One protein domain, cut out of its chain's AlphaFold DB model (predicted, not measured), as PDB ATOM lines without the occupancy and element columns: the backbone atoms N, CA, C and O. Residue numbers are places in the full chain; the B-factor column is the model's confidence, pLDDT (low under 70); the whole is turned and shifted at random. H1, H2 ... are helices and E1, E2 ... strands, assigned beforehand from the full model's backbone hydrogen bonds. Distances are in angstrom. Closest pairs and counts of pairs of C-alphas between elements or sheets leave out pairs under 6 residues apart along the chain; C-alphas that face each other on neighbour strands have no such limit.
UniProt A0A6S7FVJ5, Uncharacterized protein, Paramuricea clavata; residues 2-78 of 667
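This is residues 2 to 78 of the 667 residues of an uncharacterized protein of Paramuricea clavata (UniProt A0A6S7FVJ5). Two long helices, H1 and H2, cross as a lopsided X, with H2 passing over the first half of H1; a tiny two-stranded sheet, E1 and E2, lies at one end of the long axis and the short helix H3 at the other. From the end of H3 a long stretch with no named element, residues 63 to 74, runs back along the long axis to E2. The printed part has 77 residues with three named helices and two named strands, in the order H1, E1, H2, H3, E2; the sheet has the order E1 - E2 and is antiparallel, and the class is mostly helix. The whole is only just loose, close to compact, with a radius of gyration of the C-alphas of 14.2 A, and elongated, with spans of 43 by 25 by 16 A.

The sheet is made of E1, residues 26 to 28, and E2, residues 75 to 77; C-alpha 77 is at (20.572, 14.371, 64.052). H1, residues 2 to 24, begins with C-alpha 2 at (16.408, -5.155, 91.086) and is 33.0 A long from first to last C-alpha. H2, residues 33 to 50, is 25.5 A long. H3, residues 56 to 62, is 9.9 A long and begins with C-alpha 56 at (39.775, 3.340, 100.037).

E1 and E2 are antiparallel neighbours, with 142 degrees between their directions; N 27 and O 76 are 2.9 A apart and N 76 and O 27 2.8 A, both within hydrogen-bond range. The closest C-alphas of H1 and E1 are those of Asp 21 and Lys 27, 5.7 A apart. H1 and E2 are near each other, with 5 pairs of C-alphas within 10 A. H1 touches H2 with residues 5 to 13 alone; their closest C-alphas are those of Thr 9 and Arg 40, 5.5 A apart. These two helices run opposite ways at a steep tilt of 57 degrees. H2 and H3 are close but not clearly touching, the closest C-alphas being those of Ala 50 and Arg 58, 6.7 A apart. They run opposite ways at a shallow tilt of 1 degrees. H3 is apart from H1 and from E1, and H2 is apart from E2. In H1, H2 and H3 every O i to N i+4 pair is within hydrogen-bond range.

The two C-alphas farthest apart are those of Gly 55 and Thr 77, at 43.0 A. The printed part has no cut. The links H1 to E1, E1 to H2 and H2 to H3 are tight; the link H3 to E2, 12 residues, is long. The mean pLDDT of the printed part is 77.7, and the model's confidence is under 70 at residues 2 to 6, 30 to 32 and 77 to 78.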
ATOM      1  N   GLN A   2      16.786  -5.412  92.492       49.16
ATOM      2  CA  GLN A   2      16.408  -5.155  91.086       49.16
ATOM      3  C   GLN A   2      15.972  -3.697  90.800       49.16
ATOM      4  O   GLN A   2      16.336  -3.160  89.757       49.16
ATOM      5  N   SER A   3      15.292  -3.009  91.731       55.56
ATOM      6  CA  SER A   3      14.834  -1.617  91.517       55.56
ATOM      7  C   SER A   3      15.978  -0.591  91.446       55.56
ATOM      8  O   SER A   3      15.939   0.338  90.642       55.56
ATOM      9  N   THR A   4      17.044  -0.787  92.226       60.12
ATOM     10  CA  THR A   4      18.205   0.120  92.271       60.12
ATOM     11  C   THR A   4      19.062   0.032  91.002       60.12
ATOM     12  O   THR A   4      19.650   1.026  90.582       60.12
ATOM     13  N   GLN A   5      19.118  -1.145  90.366       62.88
ATOM     14  CA  GLN A   5      19.884  -1.369  89.132       62.88
ATOM     15  C   GLN A   5      19.223  -0.708  87.921       62.88
ATOM     16  O   GLN A   5      19.904  -0.041  87.144       62.88
ATOM     17  N   HIS A   6      17.900  -0.833  87.799       67.12
ATOM     18  CA  HIS A   6      17.144  -0.215  86.711       67.12
ATOM     19  C   HIS A   6      17.237   1.320  86.756       67.12
ATOM     20  O   HIS A   6      17.474   1.968  85.737       67.12
ATOM     21  N   TRP A   7      17.163   1.896  87.961       74.75
ATOM     22  CA  TRP A   7      17.313   3.336  88.172       74.75
ATOM     23  C   TRP A   7      18.704   3.859  87.784       74.75
ATOM     24  O   TRP A   7      18.813   4.904  87.139       74.75
ATOM     25  N   LEU A   8      19.772   3.126  88.128       75.62
ATOM     26  CA  LEU A   8      21.142   3.535  87.805       75.62
ATOM     27  C   LEU A   8      21.360   3.566  86.285       75.62
ATOM     28  O   LEU A   8      21.867   4.552  85.759       75.62
ATOM     29  N   THR A   9      20.913   2.523  85.579       78.88
ATOM     30  CA  THR A   9      21.033   2.428  84.118       78.88
ATOM     31  C   THR A   9      20.249   3.525  83.404       78.88
ATOM     32  O   THR A   9      20.818   4.204  82.551       78.88
ATOM     33  N   ALA A  10      18.994   3.774  83.794       78.38
ATOM     34  CA  ALA A  10      18.182   4.842  83.207       78.38
ATOM     35  C   ALA A  10      18.810   6.231  83.420       78.38
ATOM     36  O   ALA A  10      18.837   7.069  82.513       78.38
ATOM     37  N   ARG A  11      19.382   6.472  84.607       81.50
ATOM     38  CA  ARG A  11      20.049   7.737  84.926       81.50
ATOM     39  C   ARG A  11      21.346   7.918  84.133       81.50
ATOM     40  O   ARG A  11      21.571   9.001  83.596       81.50
ATOM     41  N   THR A  12      22.166   6.874  84.000       81.81
ATOM     42  CA  THR A  12      23.383   6.905  83.170       81.81
ATOM     43  C   THR A  12      23.055   7.113  81.692       81.81
ATOM     44  O   THR A  12      23.715   7.921  81.043       81.81
ATOM     45  N   TYR A  13      22.004   6.466  81.176       83.50
ATOM     46  CA  TYR A  13      21.532   6.655  79.800       83.50
ATOM     47  C   TYR A  13      21.136   8.114  79.535       83.50
ATOM     48  O   TYR A  13      21.552   8.708  78.542       83.50
ATOM     49  N   LYS A  14      20.398   8.736  80.466       83.44
ATOM     50  CA  LYS A  14      19.985  10.143  80.357       83.44
ATOM     51  C   LYS A  14      21.175  11.107  80.332       83.44
ATOM     52  O   LYS A  14      21.193  12.017  79.507       83.44
ATOM     53  N   TYR A  15      22.172  10.911  81.200       84.69
ATOM     54  CA  TYR A  15      23.378  11.750  81.204       84.69
ATOM     55  C   TYR A  15      24.214  11.574  79.939       84.69
ATOM     56  O   TYR A  15      24.700  12.561  79.395       84.69
ATOM     57  N   LEU A  16      24.350  10.337  79.459       83.69
ATOM     58  CA  LEU A  16      25.067  10.049  78.224       83.69
ATOM     59  C   LEU A  16      24.404  10.743  77.030       83.69
ATOM     60  O   LEU A  16      25.088  11.408  76.261       83.69
ATOM     61  N   ASN A  17      23.075  10.663  76.913       82.06
ATOM     62  CA  ASN A  17      22.354  11.301  75.813       82.06
ATOM     63  C   ASN A  17      22.445  12.838  75.881       82.06
ATOM     64  O   ASN A  17      22.662  13.485  74.864       82.06
ATOM     65  N   ALA A  18      22.373  13.428  77.081       82.38
ATOM     66  CA  ALA A  18      22.555  14.870  77.270       82.38
ATOM     67  C   ALA A  18      23.982  15.345  76.936       82.38
ATOM     68  O   ALA A  18      24.163  16.430  76.390       82.38
ATOM     69  N   PHE A  19      24.997  14.537  77.254       82.75
ATOM     70  CA  PHE A  19      26.382  14.824  76.886       82.75
ATOM     71  C   PHE A  19      26.582  14.772  75.368       82.75
ATOM     72  O   PHE A  19      27.196  15.675  74.806       82.75
ATOM     73  N   ILE A  20      26.034  13.750  74.701       81.25
ATOM     74  CA  ILE A  20      26.143  13.592  73.244       81.25
ATOM     75  C   ILE A  20      25.416  14.729  72.512       81.25
ATOM     76  O   ILE A  20      25.975  15.284  71.569       81.25
ATOM     77  N   ASP A  21      24.234  15.127  72.985       79.56
ATOM     78  CA  ASP A  21      23.482  16.263  72.438       79.56
ATOM     79  C   ASP A  21      24.287  17.562  72.570       79.56
ATOM     80  O   ASP A  21      24.529  18.259  71.589       79.56
ATOM     81  N   LYS A  22      24.818  17.840  73.768       80.00
ATOM     82  CA  LYS A  22      25.591  19.061  74.024       80.00
ATOM     83  C   LYS A  22      26.900  19.125  73.232       80.00
ATOM     84  O   LYS A  22      27.286  20.204  72.795       80.00
ATOM     85  N   GLN A  23      27.608  18.005  73.107       79.50
ATOM     86  CA  GLN A  23      28.952  17.981  72.530       79.50
ATOM     87  C   GLN A  23      28.945  17.776  71.010       79.50
ATOM     88  O   GLN A  23      29.849  18.257  70.330       79.50
ATOM     89  N   TYR A  24      27.951  17.058  70.481       77.62
ATOM     90  CA  TYR A  24      27.940  16.603  69.089       77.62
ATOM     91  C   TYR A  24      26.630  16.903  68.343       77.62
ATOM     92  O   TYR A  24      26.551  16.593  67.159       77.62
ATOM     93  N   SER A  25      25.618  17.502  68.985       76.19
ATOM     94  CA  SER A  25      24.296  17.781  68.387       76.19
ATOM     95  C   SER A  25      23.605  16.530  67.820       76.19
ATOM     96  O   SER A  25      22.903  16.581  66.805       76.19
ATOM     97  N   LEU A  26      23.826  15.389  68.477       82.69
ATOM     98  CA  LEU A  26      23.267  14.080  68.140       82.69
ATOM     99  C   LEU A  26      22.466  13.534  69.323       82.69
ATOM    100  O   LEU A  26      22.743  13.850  70.477       82.69
ATOM    101  N   LYS A  27      21.505  12.653  69.050       81.69
ATOM    102  CA  LYS A  27      20.776  11.898  70.080       81.69
ATOM    103  C   LYS A  27      20.814  10.410  69.781       81.69
ATOM    104  O   LYS A  27      20.752  10.024  68.618       81.69
ATOM    105  N   ILE A  28      20.901   9.581  70.819       81.06
ATOM    106  CA  ILE A  28      20.729   8.129  70.687       81.06
ATOM    107  C   ILE A  28      19.271   7.866  70.294       81.06
ATOM    108  O   ILE A  28      18.363   8.390  70.946       81.06
ATOM    109  N   GLN A  29      19.058   7.081  69.237       78.81
ATOM    110  CA  GLN A  29      17.724   6.752  68.726       78.81
ATOM    111  C   GLN A  29      16.872   6.028  69.792       78.81
ATOM    112  O   GLN A  29      17.401   5.293  70.631       78.81
ATOM    113  N   GLU A  30      15.547   6.215  69.766       65.69
ATOM    114  CA  GLU A  30      14.615   5.667  70.777       65.69
ATOM    115  C   GLU A  30      14.638   4.128  70.870       65.69
ATOM    116  O   GLU A  30      14.367   3.547  71.918       65.69
ATOM    117  N   ASN A  31      15.049   3.462  69.795       60.88
ATOM    118  CA  ASN A  31      15.199   2.018  69.625       60.88
ATOM    119  C   ASN A  31      16.633   1.498  69.894       60.88
ATOM    120  O   ASN A  31      16.947   0.360  69.541       60.88
ATOM    121  N   GLY A  32      17.492   2.282  70.562       63.94
ATOM    122  CA  GLY A  32      18.878   1.947  70.942       63.94
ATOM    123  C   GLY A  32      19.031   0.846  72.010       63.94
ATOM    124  O   GLY A  32      19.752   1.016  72.999       63.94
ATOM    125  N   SER A  33      18.365  -0.295  71.822       72.75
ATOM    126  CA  SER A  33      18.317  -1.436  72.749       72.75
ATOM    127  C   SER A  33      19.707  -1.951  73.129       72.75
ATOM    128  O   SER A  33      19.949  -2.256  74.296       72.75
ATOM    129  N   ARG A  34      20.656  -1.954  72.184       85.94
ATOM    130  CA  ARG A  34      22.043  -2.382  72.416       85.94
ATOM    131  C   ARG A  34      22.788  -1.458  73.378       85.94
ATOM    132  O   ARG A  34      23.429  -1.945  74.305       85.94
ATOM    133  N   VAL A  35      22.713  -0.138  73.182       82.62
ATOM    134  CA  VAL A  35      23.395   0.837  74.054       82.62
ATOM    135  C   VAL A  35      22.830   0.753  75.470       82.62
ATOM    136  O   VAL A  35      23.591   0.715  76.440       82.62
ATOM    137  N   ASN A  36      21.505   0.644  75.586       81.88
ATOM    138  CA  ASN A  36      20.838   0.477  76.872       81.88
ATOM    139  C   ASN A  36      21.254  -0.835  77.566       81.88
ATOM    140  O   ASN A  36      21.598  -0.834  78.749       81.88
ATOM    141  N   GLU A  37      21.327  -1.939  76.823       82.50
ATOM    142  CA  GLU A  37      21.755  -3.239  77.344       82.50
ATOM    143  C   GLU A  37      23.235  -3.250  77.761       82.50
ATOM    144  O   GLU A  37      23.584  -3.734  78.841       82.50
ATOM    145  N   CYS A  38      24.119  -2.630  76.974       84.06
ATOM    146  CA  CYS A  38      25.525  -2.438  77.331       84.06
ATOM    147  C   CYS A  38      25.673  -1.664  78.648       84.06
ATOM    148  O   CYS A  38      26.428  -2.078  79.536       84.06
ATOM    149  N   LEU A  39      24.928  -0.565  78.810       84.12
ATOM    150  CA  LEU A  39      24.921   0.204  80.053       84.12
ATOM    151  C   LEU A  39      24.350  -0.609  81.216       84.12
ATOM    152  O   LEU A  39      24.915  -0.561  82.310       84.12
ATOM    153  N   ARG A  40      23.298  -1.407  80.991       84.44
ATOM    154  CA  ARG A  40      22.721  -2.305  82.000       84.44
ATOM    155  C   ARG A  40      23.753  -3.300  82.517       84.44
ATOM    156  O   ARG A  40      23.945  -3.414  83.731       84.44
ATOM    157  N   ILE A  41      24.464  -3.979  81.617       83.75
ATOM    158  CA  ILE A  41      25.501  -4.959  81.965       83.75
ATOM    159  C   ILE A  41      26.629  -4.288  82.756       83.75
ATOM    160  O   ILE A  41      27.060  -4.815  83.788       83.75
ATOM    161  N   HIS A  42      27.097  -3.117  82.317       83.31
ATOM    162  CA  HIS A  42      28.155  -2.389  83.016       83.31
ATOM    163  C   HIS A  42      27.720  -1.903  84.399       83.31
ATOM    164  O   HIS A  42      28.426  -2.167  85.375       83.31
ATOM    165  N   CYS A  43      26.545  -1.280  84.512       82.12
ATOM    166  CA  CYS A  43      25.990  -0.832  85.790       82.12
ATOM    167  C   CYS A  43      25.807  -2.007  86.759       82.12
ATOM    168  O   CYS A  43      26.155  -1.900  87.934       82.12
ATOM    169  N   THR A  44      25.348  -3.160  86.262       82.38
ATOM    170  CA  THR A  44      25.166  -4.375  87.070       82.38
ATOM    171  C   THR A  44      26.498  -4.915  87.587       82.38
ATOM    172  O   THR A  44      26.616  -5.239  88.769       82.38
ATOM    173  N   LYS A  45      27.526  -4.982  86.730       81.25
ATOM    174  CA  LYS A  45      28.872  -5.424  87.127       81.25
ATOM    175  C   LYS A  45      29.477  -4.498  88.184       81.25
ATOM    176  O   LYS A  45      29.984  -4.990  89.189       81.25
ATOM    177  N   VAL A  46      29.381  -3.182  87.989       80.38
ATOM    178  CA  VAL A  46      29.886  -2.188  88.952       80.38
ATOM    179  C   VAL A  46      29.120  -2.273  90.273       80.38
ATOM    180  O   VAL A  46      29.738  -2.305  91.333       80.38
ATOM    181  N   SER A  47      27.789  -2.391  90.220       78.81
ATOM    182  CA  SER A  47      26.940  -2.532  91.406       78.81
ATOM    183  C   SER A  47      27.299  -3.778  92.220       78.81
ATOM    184  O   SER A  47      27.494  -3.663  93.426       78.81
ATOM    185  N   LYS A  48      27.484  -4.940  91.575       81.56
ATOM    186  CA  LYS A  48      27.920  -6.173  92.255       81.56
ATOM    187  C   LYS A  48      29.310  -6.036  92.880       81.56
ATOM    188  O   LYS A  48      29.511  -6.460  94.009       81.56
ATOM    189  N   GLN A  49      30.258  -5.414  92.175       80.44
ATOM    190  CA  GLN A  49      31.626  -5.205  92.672       80.44
ATOM    191  C   GLN A  49      31.718  -4.200  93.828       80.44
ATOM    192  O   GLN A  49      32.732  -4.181  94.527       80.44
ATOM    193  N   ALA A  50      30.701  -3.358  94.008       77.38
ATOM    194  CA  ALA A  50      30.641  -2.370  95.078       77.38
ATOM    195  C   ALA A  50      30.086  -2.934  96.401       77.38
ATOM    196  O   ALA A  50      30.266  -2.298  97.440       77.38
ATOM    197  N   ILE A  51      29.427  -4.101  96.386       78.75
ATOM    198  CA  ILE A  51      28.861  -4.733  97.589       78.75
ATOM    199  C   ILE A  51      30.001  -5.130  98.539       78.75
ATOM    200  O   ILE A  51      30.969  -5.758  98.121       78.75
ATOM    201  N   GLY A  52      29.895  -4.731  99.810       74.19
ATOM    202  CA  GLY A  52      30.891  -5.021 100.851       74.19
ATOM    203  C   GLY A  52      32.181  -4.190 100.776       74.19
ATOM    204  O   GLY A  52      33.067  -4.378 101.604       74.19
ATOM    205  N   LYS A  53      32.313  -3.261  99.812       78.94
ATOM    206  CA  LYS A  53      33.479  -2.366  99.709       78.94
ATOM    207  C   LYS A  53      33.229  -1.027 100.401       78.94
ATOM    208  O   LYS A  53      32.321  -0.282 100.026       78.94
ATOM    209  N   HIS A  54      34.112  -0.682 101.337       77.69
ATOM    210  CA  HIS A  54      34.095   0.574 102.093       77.69
ATOM    211  C   HIS A  54      35.462   1.279 102.029       77.69
ATOM    212  O   HIS A  54      36.466   0.672 101.652       77.69
ATOM    213  N   GLY A  55      35.495   2.576 102.349       78.38
ATOM    214  CA  GLY A  55      36.727   3.377 102.394       78.38
ATOM    215  C   GLY A  55      37.524   3.381 101.081       78.38
ATOM    216  O   GLY A  55      36.952   3.462  99.986       78.38
ATOM    217  N   GLY A  56      38.852   3.264 101.181       77.06
ATOM    218  CA  GLY A  56      39.775   3.340 100.037       77.06
ATOM    219  C   GLY A  56      39.507   2.309  98.930       77.06
ATOM    220  O   GLY A  56      39.657   2.612  97.746       77.06
ATOM    221  N   ALA A  57      38.997   1.121  99.276       76.25
ATOM    222  CA  ALA A  57      38.649   0.085  98.300       76.25
ATOM    223  C   ALA A  57      37.463   0.481  97.398       76.25
ATOM    224  O   ALA A  57      37.382   0.044  96.245       76.25
ATOM    225  N   ARG A  58      36.547   1.325  97.898       79.88
ATOM    226  CA  ARG A  58      35.434   1.871  97.108       79.88
ATOM    227  C   ARG A  58      35.891   3.036  96.233       79.88
ATOM    228  O   ARG A  58      35.497   3.086  95.071       79.88
ATOM    229  N   GLN A  59      36.756   3.914  96.741       77.88
ATOM    230  CA  GLN A  59      37.355   4.995  95.945       77.88
ATOM    231  C   GLN A  59      38.157   4.453  94.756       77.88
ATOM    232  O   GLN A  59      37.952   4.900  93.631       77.88
ATOM    233  N   SER A  60      38.981   3.422  94.971       80.94
ATOM    234  CA  SER A  60      39.735   2.773  93.890       80.94
ATOM    235  C   SER A  60      38.823   2.148  92.821       80.94
ATOM    236  O   SER A  60      39.146   2.176  91.635       80.94
ATOM    237  N   LEU A  61      37.651   1.619  93.205       79.94
ATOM    238  CA  LEU A  61      36.667   1.109  92.244       79.94
ATOM    239  C   LEU A  61      36.006   2.239  91.438       79.94
ATOM    240  O   LEU A  61      35.853   2.095  90.227       79.94
ATOM    241  N   LEU A  62      35.626   3.339  92.094       76.12
ATOM    242  CA  LEU A  62      34.968   4.487  91.456       76.12
ATOM    243  C   LEU A  62      35.906   5.281  90.532       76.12
ATOM    244  O   LEU A  62      35.430   5.899  89.588       76.12
ATOM    245  N   ALA A  63      37.221   5.216  90.754       78.69
ATOM    246  CA  ALA A  63      38.224   5.836  89.886       78.69
ATOM    247  C   ALA A  63      38.463   5.075  88.562       78.69
ATOM    248  O   ALA A  63      39.171   5.570  87.685       78.69
ATOM    249  N   LYS A  64      37.903   3.868  88.384       81.50
ATOM    250  CA  LYS A  64      38.094   3.083  87.154       81.50
ATOM    251  C   LYS A  64      37.232   3.618  86.012       81.50
ATOM    252  O   LYS A  64      36.006   3.602  86.087       81.50
ATOM    253  N   VAL A  65      37.877   3.968  84.903       78.56
ATOM    254  CA  VAL A  65      37.203   4.383  83.666       78.56
ATOM    255  C   VAL A  65      36.703   3.161  82.889       78.56
ATOM    256  O   VAL A  65      37.363   2.119  82.825       78.56
ATOM    257  N   LYS A  66      35.516   3.283  82.288       76.31
ATOM    258  CA  LYS A  66      34.951   2.307  81.349       76.31
ATOM    259  C   LYS A  66      34.620   3.003  80.035       76.31
ATOM    260  O   LYS A  66      34.016   4.070  80.047       76.31
ATOM    261  N   SER A  67      35.000   2.385  78.923       79.00
ATOM    262  CA  SER A  67      34.630   2.824  77.581       79.00
ATOM    263  C   SER A  67      33.329   2.152  77.143       79.00
ATOM    264  O   SER A  67      33.103   0.971  77.411       79.00
ATOM    265  N   VAL A  68      32.469   2.912  76.465       79.19
ATOM    266  CA  VAL A  68      31.249   2.414  75.821       79.19
ATOM    267  C   VAL A  68      31.301   2.846  74.361       79.19
ATOM    268  O   VAL A  68      31.492   4.026  74.080       79.19
ATOM    269  N   ALA A  69      31.155   1.895  73.437       82.06
ATOM    270  CA  ALA A  69      31.105   2.175  72.006       82.06
ATOM    271  C   ALA A  69      29.657   2.404  71.558       82.06
ATOM    272  O   ALA A  69      28.784   1.566  71.814       82.06
ATOM    273  N   ILE A  70      29.421   3.517  70.868       82.19
ATOM    274  CA  ILE A  70      28.137   3.876  70.258       82.19
ATOM    275  C   ILE A  70      28.352   3.906  68.749       82.19
ATOM    276  O   ILE A  70      29.299   4.535  68.275       82.19
ATOM    277  N   LEU A  71      27.518   3.186  68.005       82.56
ATOM    278  CA  LEU A  71      27.623   3.118  66.554       82.56
ATOM    279  C   LEU A  71      26.967   4.349  65.931       82.56
ATOM    280  O   LEU A  71      25.973   4.864  66.437       82.56
ATOM    281  N   HIS A  72      27.491   4.793  64.789       75.69
ATOM    282  CA  HIS A  72      26.931   5.938  64.069       75.69
ATOM    283  C   HIS A  72      25.467   5.706  63.654       75.69
ATOM    284  O   HIS A  72      24.654   6.619  63.736       75.69
ATOM    285  N   SER A  73      25.113   4.469  63.291       77.62
ATOM    286  CA  SER A  73      23.744   4.072  62.939       77.62
ATOM    287  C   SER A  73      22.749   4.129  64.102       77.62
ATOM    288  O   SER A  73      21.550   4.083  63.859       77.62
ATOM    289  N   GLU A  74      23.222   4.228  65.347       78.12
ATOM    290  CA  GLU A  74      22.392   4.320  66.559       78.12
ATOM    291  C   GLU A  74      22.148   5.776  66.988       78.12
ATOM    292  O   GLU A  74      21.517   6.027  68.018       78.12
ATOM    293  N   LEU A  75      22.656   6.741  66.214       79.44
ATOM    294  CA  LEU A  75      22.530   8.174  66.458       79.44
ATOM    295  C   LEU A  75      21.575   8.809  65.435       79.44
ATOM    296  O   LEU A  75      21.461   8.364  64.295       79.44
ATOM    297  N   SER A  76      20.875   9.859  65.847       74.50
ATOM    298  CA  SER A  76      20.017  10.694  64.999       74.50
ATOM    299  C   SER A  76      20.362  12.169  65.178       74.50
ATOM    300  O   SER A  76      20.612  12.619  66.299       74.50
ATOM    301  N   THR A  77      20.358  12.920  64.078       69.25
ATOM    302  CA  THR A  77      20.572  14.371  64.052       69.25
ATOM    303  C   THR A  77      19.377  15.114  64.647       69.25
ATOM    304  O   THR A  77      18.223  14.755  64.411       69.25
ATOM    305  N   VAL A  78      19.633  16.174  65.415       68.69
ATOM    306  CA  VAL A  78      18.574  16.984  66.036       68.69
ATOM    307  C   VAL A  78      17.819  17.794  64.968       68.69
ATOM    308  O   VAL A  78      18.434  18.406  64.099       68.69
TER     309      VAL A  78